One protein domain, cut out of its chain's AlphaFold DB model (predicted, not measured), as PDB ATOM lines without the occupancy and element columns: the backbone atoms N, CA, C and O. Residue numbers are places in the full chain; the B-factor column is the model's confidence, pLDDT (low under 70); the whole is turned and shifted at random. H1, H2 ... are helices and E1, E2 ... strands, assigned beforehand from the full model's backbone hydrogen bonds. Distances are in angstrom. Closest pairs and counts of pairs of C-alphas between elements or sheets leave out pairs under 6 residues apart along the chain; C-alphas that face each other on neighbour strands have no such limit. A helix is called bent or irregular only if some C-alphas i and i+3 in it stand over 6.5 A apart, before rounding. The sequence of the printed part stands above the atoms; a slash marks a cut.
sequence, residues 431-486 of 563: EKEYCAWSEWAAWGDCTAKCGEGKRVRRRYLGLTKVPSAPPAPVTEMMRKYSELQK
ATOM      1  N   GLU A 431     126.033 167.473  57.827       64.12
ATOM      2  CA  GLU A 431     125.905 166.011  57.786       64.12
ATOM      3  C   GLU A 431     126.527 165.422  59.063       64.12
ATOM      4  O   GLU A 431     127.478 165.993  59.590       64.12
ATOM      5  N   LYS A 432     125.982 164.322  59.608       60.06
ATOM      6  CA  LYS A 432     126.502 163.728  60.853       60.06
ATOM      7  C   LYS A 432     127.998 163.428  60.698       60.06
ATOM      8  O   LYS A 432     128.369 162.514  59.968       60.06
ATOM      9  N   GLU A 433     128.834 164.189  61.397       65.12
ATOM     10  CA  GLU A 433     130.270 163.948  61.481       65.12
ATOM     11  C   GLU A 433     130.556 163.038  62.676       65.12
ATOM     12  O   GLU A 433     130.033 163.214  63.778       65.12
ATOM     13  N   TYR A 434     131.375 162.026  62.439       71.88
ATOM     14  CA  TYR A 434     131.796 161.038  63.409       71.88
ATOM     15  C   TYR A 434     133.238 161.315  63.803       71.88
ATOM     16  O   TYR A 434     134.076 161.712  63.000       71.88
ATOM     17  N   CYS A 435     133.534 161.084  65.069       72.25
ATOM     18  CA  CYS A 435     134.897 161.076  65.558       72.25
ATOM     19  C   CYS A 435     135.625 159.839  64.993       72.25
ATOM     20  O   CYS A 435     135.091 158.733  65.089       72.25
ATOM     21  N   ALA A 436     136.828 160.002  64.441       77.88
ATOM     22  CA  ALA A 436     137.720 158.899  64.085       77.88
ATOM     23  C   ALA A 436     139.159 159.188  64.515       77.88
ATOM     24  O   ALA A 436     139.635 160.324  64.467       77.88
ATOM     25  N   TRP A 437     139.853 158.135  64.935       79.62
ATOM     26  CA  TRP A 437     141.287 158.180  65.187       79.62
ATOM     27  C   TRP A 437     142.053 158.142  63.862       79.62
ATOM     28  O   TRP A 437     141.679 157.392  62.962       79.62
ATOM     29  N   SER A 438     143.131 158.919  63.750       79.81
ATOM     30  CA  SER A 438     144.109 158.742  62.677       79.81
ATOM     31  C   SER A 438     144.828 157.399  62.816       79.81
ATOM     32  O   SER A 438     144.873 156.816  63.904       79.81
ATOM     33  N   GLU A 439     145.474 156.964  61.736       82.06
ATOM     34  CA  GLU A 439     146.485 155.911  61.822       82.06
ATOM     35  C   GLU A 439     147.563 156.290  62.848       82.06
ATOM     36  O   GLU A 439     147.860 157.475  63.065       82.06
ATOM     37  N   TRP A 440     148.126 155.276  63.505       82.81
ATOM     38  CA  TRP A 440     149.242 155.470  64.422       82.81
ATOM     39  C   TRP A 440     150.458 155.989  63.658       82.81
ATOM     40  O   TRP A 440     150.840 155.431  62.628       82.81
ATOM     41  N   ALA A 441     151.103 157.028  64.187       84.31
ATOM     42  CA  ALA A 441     152.410 157.433  63.698       84.31
ATOM     43  C   ALA A 441     153.427 156.293  63.880       84.31
ATOM     44  O   ALA A 441     153.266 155.416  64.737       84.31
ATOM     45  N   ALA A 442     154.499 156.327  63.086       86.06
ATOM     46  CA  ALA A 442     155.639 155.448  63.305       86.06
ATOM     47  C   ALA A 442     156.184 155.619  64.734       86.06
ATOM     48  O   ALA A 442     156.068 156.689  65.339       86.06
ATOM     49  N   TRP A 443     156.775 154.553  65.273       84.94
ATOM     50  CA  TRP A 443     157.457 154.615  66.560       84.94
ATOM     51  C   TRP A 443     158.584 155.649  66.517       84.94
ATOM     52  O   TRP A 443     159.398 155.629  65.596       84.94
ATOM     53  N   GLY A 444     158.624 156.529  67.519       83.38
ATOM     54  CA  GLY A 444     159.752 157.432  67.721       83.38
ATOM     55  C   GLY A 444     161.031 156.686  68.102       83.38
ATOM     56  O   GLY A 444     161.008 155.489  68.413       83.38
ATOM     57  N   ASP A 445     162.147 157.410  68.103       85.50
ATOM     58  CA  ASP A 445     163.441 156.866  68.511       85.50
ATOM     59  C   ASP A 445     163.414 156.359  69.961       85.50
ATOM     60  O   ASP A 445     162.666 156.852  70.812       85.50
ATOM     61  N   CYS A 446     164.251 155.359  70.248       81.50
ATOM     62  CA  CYS A 446     164.410 154.852  71.605       81.50
ATOM     63  C   CYS A 446     164.992 155.956  72.499       81.50
ATOM     64  O   CYS A 446     165.991 156.585  72.151       81.50
ATOM     65  N   THR A 447     164.399 156.182  73.672       83.62
ATOM     66  CA  THR A 447     164.869 157.213  74.614       83.62
ATOM     67  C   THR A 447     166.283 156.953  75.132       83.62
ATOM     68  O   THR A 447     166.952 157.887  75.566       83.62
ATOM     69  N   ALA A 448     166.737 155.697  75.116       71.94
ATOM     70  CA  ALA A 448     168.078 155.305  75.528       71.94
ATOM     71  C   ALA A 448     168.985 155.101  74.308       71.94
ATOM     72  O   ALA A 448     168.582 154.493  73.318       71.94
ATOM     73  N   LYS A 449     170.230 155.586  74.402       72.94
ATOM     74  CA  LYS A 449     171.263 155.363  73.376       72.94
ATOM     75  C   LYS A 449     171.956 153.999  73.502       72.94
ATOM     76  O   LYS A 449     172.493 153.522  72.514       72.94
ATOM     77  N   CYS A 450     171.918 153.389  74.686       68.88
ATOM     78  CA  CYS A 450     172.432 152.052  74.991       68.88
ATOM     79  C   CYS A 450     171.590 151.432  76.124       68.88
ATOM     80  O   CYS A 450     171.157 152.155  77.025       68.88
ATOM     81  N   GLY A 451     171.355 150.114  76.098       69.88
ATOM     82  CA  GLY A 451     170.573 149.408  77.124       69.88
ATOM     83  C   GLY A 451     169.050 149.530  76.962       69.88
ATOM     84  O   GLY A 451     168.546 149.660  75.844       69.88
ATOM     85  N   GLU A 452     168.308 149.437  78.073       74.31
ATOM     86  CA  GLU A 452     166.840 149.520  78.092       74.31
ATOM     87  C   GLU A 452     166.344 150.964  77.934       74.31
ATOM     88  O   GLU A 452     166.721 151.868  78.681       74.31
ATOM     89  N   GLY A 453     165.443 151.178  76.982       79.56
ATOM     90  CA  GLY A 453     164.769 152.446  76.751       79.56
ATOM     91  C   GLY A 453     163.290 152.256  76.445       79.56
ATOM     92  O   GLY A 453     162.755 151.146  76.442       79.56
ATOM     93  N   LYS A 454     162.606 153.368  76.190       82.94
ATOM     94  CA  LYS A 454     161.203 153.391  75.784       82.94
ATOM     95  C   LYS A 454     161.085 154.122  74.460       82.94
ATOM     96  O   LYS A 454     161.814 155.076  74.210       82.94
ATOM     97  N   ARG A 455     160.160 153.690  73.617       83.56
ATOM     98  CA  ARG A 455     159.770 154.409  72.405       83.56
ATOM     99  C   ARG A 455     158.280 154.682  72.451       83.56
ATOM    100  O   ARG A 455     157.523 153.910  73.037       83.56
ATOM    101  N   VAL A 456     157.882 155.800  71.863       83.56
ATOM    102  CA  VAL A 456     156.516 156.318  71.947       83.56
ATOM    103  C   VAL A 456     155.978 156.550  70.543       83.56
ATOM    104  O   VAL A 456     156.701 157.046  69.676       83.56
ATOM    105  N   ARG A 457     154.708 156.212  70.318       84.62
ATOM    106  CA  ARG A 457     153.960 156.598  69.116       84.62
ATOM    107  C   ARG A 457     152.658 157.291  69.493       84.62
ATOM    108  O   ARG A 457     152.094 157.041  70.558       84.62
ATOM    109  N   ARG A 458     152.185 158.173  68.613       87.12
ATOM    110  CA  ARG A 458     150.999 159.012  68.834       87.12
ATOM    111  C   ARG A 458     150.011 158.881  67.688       87.12
ATOM    112  O   ARG A 458     150.400 158.589  66.558       87.12
ATOM    113  N   ARG A 459     148.742 159.143  67.979       83.69
ATOM    114  CA  ARG A 459     147.678 159.327  66.985       83.69
ATOM    115  C   ARG A 459     146.821 160.528  67.360       83.69
ATOM    116  O   ARG A 459     146.809 160.953  68.513       83.69
ATOM    117  N   TYR A 460     146.094 161.061  66.392       81.38
ATOM    118  CA  TYR A 460     145.301 162.274  66.559       81.38
ATOM    119  C   TYR A 460     143.825 161.996  66.309       81.38
ATOM    120  O   TYR A 460     143.462 161.105  65.541       81.38
ATOM    121  N   LEU A 461     142.971 162.762  66.980       79.62
ATOM    122  CA  LEU A 461     141.529 162.672  66.819       79.62
ATOM    123  C   LEU A 461     141.061 163.641  65.735       79.62
ATOM    124  O   LEU A 461     141.328 164.837  65.827       79.62
ATOM    125  N   GLY A 462     140.357 163.127  64.729       78.75
ATOM    126  CA  GLY A 462     139.780 163.909  63.638       78.75
ATOM    127  C   GLY A 462     138.275 163.686  63.486       78.75
ATOM    128  O   GLY A 462     137.703 162.742  64.037       78.75
ATOM    129  N   LEU A 463     137.632 164.569  62.722       71.38
ATOM    130  CA  LEU A 463     136.237 164.434  62.300       71.38
ATOM    131  C   LEU A 463     136.189 163.783  60.913       71.38
ATOM    132  O   LEU A 463     136.951 164.149  60.019       71.38
ATOM    133  N   THR A 464     135.299 162.814  60.730       74.06
ATOM    134  CA  THR A 464     135.066 162.110  59.464       74.06
ATOM    135  C   THR A 464     133.574 162.038  59.163       74.06
ATOM    136  O   THR A 464     132.741 161.985  60.061       74.06
ATOM    137  N   LYS A 465     133.210 162.001  57.883       72.69
ATOM    138  CA  LYS A 465     131.815 161.836  57.441       72.69
ATOM    139  C   LYS A 465     131.352 160.377  57.421       72.69
ATOM    140  O   LYS A 465     130.174 160.101  57.213       72.69
ATOM    141  N   VAL A 466     132.275 159.439  57.618       70.88
ATOM    142  CA  VAL A 466     132.006 157.998  57.622       70.88
ATOM    143  C   VAL A 466     132.000 157.515  59.073       70.88
ATOM    144  O   VAL A 466     132.948 157.823  59.793       70.88
ATOM    145  N   PRO A 467     130.983 156.767  59.538       63.06
ATOM    146  CA  PRO A 467     130.997 156.207  60.884       63.06
ATOM    147  C   PRO A 467     132.251 155.348  61.065       63.06
ATOM    148  O   PRO A 467     132.468 154.400  60.313       63.06
ATOM    149  N   SER A 468     133.097 155.713  62.035       59.44
ATOM    150  CA  SER A 468     134.324 154.977  62.341       59.44
ATOM    151  C   SER A 468     133.969 153.517  62.610       59.44
ATOM    152  O   SER A 468     133.169 153.242  63.510       59.44
ATOM    153  N   ALA A 469     134.524 152.600  61.814       56.53
ATOM    154  CA  ALA A 469     134.272 151.176  61.970       56.53
ATOM    155  C   ALA A 469     134.563 150.745  63.422       56.53
ATOM    156  O   ALA A 469     135.541 151.217  64.013       56.53
ATOM    157  N   PRO A 470     133.720 149.885  64.025       54.69
ATOM    158  CA  PRO A 470     133.987 149.355  65.354       54.69
ATOM    159  C   PRO A 470     135.337 148.618  65.357       54.69
ATOM    160  O   PRO A 470     135.754 148.107  64.313       54.69
ATOM    161  N   PRO A 471     136.039 148.569  66.501       53.44
ATOM    162  CA  PRO A 471     137.383 148.007  66.566       53.44
ATOM    163  C   PRO A 471     137.398 146.568  66.024       53.44
ATOM    164  O   PRO A 471     136.449 145.811  66.238       53.44
ATOM    165  N   ALA A 472     138.494 146.189  65.355       52.59
ATOM    166  CA  ALA A 472     138.718 144.892  64.698       52.59
ATOM    167  C   ALA A 472     138.203 143.620  65.426       52.59
ATOM    168  O   ALA A 472     137.751 142.709  64.734       52.59
ATOM    169  N   PRO A 473     138.178 143.500  66.773       54.66
ATOM    170  CA  PRO A 473     137.580 142.324  67.417       54.66
ATOM    171  C   PRO A 473     136.053 142.197  67.253       54.66
ATOM    172  O   PRO A 473     135.514 141.103  67.415       54.66
ATOM    173  N   VAL A 474     135.327 143.276  66.931       57.03
ATOM    174  CA  VAL A 474     133.857 143.250  66.809       57.03
ATOM    175  C   VAL A 474     133.415 142.645  65.479       57.03
ATOM    176  O   VAL A 474     132.421 141.925  65.442       57.03
ATOM    177  N   THR A 475     134.149 142.875  64.389       58.81
ATOM    178  CA  THR A 475     133.826 142.299  63.073       58.81
ATOM    179  C   THR A 475     134.034 140.787  63.052       58.81
ATOM    180  O   THR A 475     133.191 140.061  62.524       58.81
ATOM    181  N   GLU A 476     135.090 140.286  63.696       66.75
ATOM    182  CA  GLU A 476     135.316 138.846  63.843       66.75
ATOM    183  C   GLU A 476     134.277 138.190  64.766       66.75
ATOM    184  O   GLU A 476     133.754 137.116  64.455       66.75
ATOM    185  N   MET A 477     133.887 138.877  65.844       59.97
ATOM    186  CA  MET A 477     132.820 138.429  66.741       59.97
ATOM    187  C   MET A 477     131.446 138.418  66.051       59.97
ATOM    188  O   MET A 477     130.711 137.442  66.188       59.97
ATOM    189  N   MET A 478     131.111 139.440  65.253       66.56
ATOM    190  CA  MET A 478     129.869 139.485  64.470       66.56
ATOM    191  C   MET A 478     129.832 138.406  63.385       66.56
ATOM    192  O   MET A 478     128.793 137.770  63.198       66.56
ATOM    193  N   ARG A 479     130.961 138.128  62.715       74.81
ATOM    194  CA  ARG A 479     131.062 137.015  61.756       74.81
ATOM    195  C   ARG A 479     130.770 135.684  62.447       74.81
ATOM    196  O   ARG A 479     129.909 134.936  61.986       74.81
ATOM    197  N   LYS A 480     131.405 135.439  63.595       78.81
ATOM    198  CA  LYS A 480     131.221 134.218  64.392       78.81
ATOM    199  C   LYS A 480     129.794 134.086  64.937       78.81
ATOM    200  O   LYS A 480     129.238 132.992  64.935       78.81
ATOM    201  N   TYR A 481     129.169 135.197  65.336       77.19
ATOM    202  CA  TYR A 481     127.766 135.236  65.762       77.19
ATOM    203  C   TYR A 481     126.809 134.891  64.612       77.19
ATOM    204  O   TYR A 481     125.888 134.098  64.796       77.19
ATOM    205  N   SER A 482     127.064 135.409  63.404       77.44
ATOM    206  CA  SER A 482     126.260 135.091  62.216       77.44
ATOM    207  C   SER A 482     126.393 133.623  61.776       77.44
ATOM    208  O   SER A 482     125.409 133.009  61.360       77.44
ATOM    209  N   GLU A 483     127.582 133.027  61.922       82.31
ATOM    210  CA  GLU A 483     127.817 131.592  61.700       82.31
ATOM    211  C   GLU A 483     127.066 130.733  62.729       82.31
ATOM    212  O   GLU A 483     126.394 129.771  62.353       82.31
ATOM    213  N   LEU A 484     127.098 131.119  64.009       77.62
ATOM    214  CA  LEU A 484     126.363 130.436  65.081       77.62
ATOM    215  C   LEU A 484     124.839 130.530  64.908       77.62
ATOM    216  O   LEU A 484     124.137 129.541  65.131       77.62
ATOM    217  N   GLN A 485     124.313 131.680  64.467       77.38
ATOM    218  CA  GLN A 485     122.886 131.829  64.161       77.38
ATOM    219  C   GLN A 485     122.448 130.903  63.023       77.38
ATOM    220  O   GLN A 485     121.442 130.210  63.173       77.38
ATOM    221  N   LYS A 486     123.228 130.804  61.937       77.62
ATOM    222  CA  LYS A 486     122.937 129.855  60.845       77.62
ATOM    223  C   LYS A 486     122.945 128.403  61.324       77.62
ATOM    224  O   LYS A 486     122.081 127.622  60.928       77.62
TER     225      LYS A 486
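AT A GLANCE: This is residues 431 to 486 of the 563 residues of the protein "Hypothetical protein" of Alexandrium andersonii (UniProt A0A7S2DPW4). A long, narrow ribbon of chain is folded back on itself, and one helix, H1, sticks out free from it at the end of the printed part. The way out along the ribbon is E1 and the unnamed residues 438 to 450, and the way back is E2 running on into E3; E3 comes to stand beside E1 as a small sheet at the end of the ribbon away from the turn. The printed part has 56 residues with three named strands and one named helix, in the order E1, E2, E3, H1; the sheet has the order E1, E3, antiparallel, and the class is mixed, helices and strands. The whole is extended, with a radius of gyration of the C-alphas of 18.3 A, and flat, spanning 56 by 35 by 10 A.

HOW THE PARTS SIT: The sheet is made of E1, residues 434 to 437, and E3, residues 461 to 464, antiparallel neighbours with 137 degrees between their directions. The C-alphas of Trp 437 and Leu 461 face each other at 4.8 A, and those of Tyr 434 and Thr 464 at 5.2 A. N 434 and O 464 are within hydrogen-bond range at 2.7 A, and so are N 462 and O 436 at 2.9 A. E2, residues 451 to 458, runs on into E3 across a break of 2 residues, at 31 degrees. E2 pairs with no named strand, and E1 and E2 are apart. Residues 470 to 486, of which 472 to 486 belong to H1, stand free. H1 is apart from E1 and from E2. H1 is not bent, and 10 of its 11 O i to N i+4 pairs are within hydrogen-bond range.

IN THESE COORDINATES: E1 begins with C-alpha 434 at (131.796, 161.038, 63.409). E2 is the longest strand, with 8 residues and 23.3 A from first to last C-alpha; its C-alpha 451 is at (170.573, 149.408, 77.124). E1 measures 10.1 A and E3 9.8 A in the same way. H1 has 15 residues and a length of 22.1 A, and ends with C-alpha 486 at (122.937, 129.855, 60.845).

THE WHOLE: The C-alphas of Lys 449 and Lys 486 are the two farthest apart, at 56.1 A. Without residues 470 to 486, the body has 39 residues and spans 51 by 14 by 10 A. The printed part has no cut. The link from E1 to E2, 13 residues, is long; that from E2 to E3 is tight, and that from E3 to H1, 7 residues, is short. The mean pLDDT of the printed part is 73.6, and residues 431 to 433, 450 to 451 and 467 to 478 are under 70.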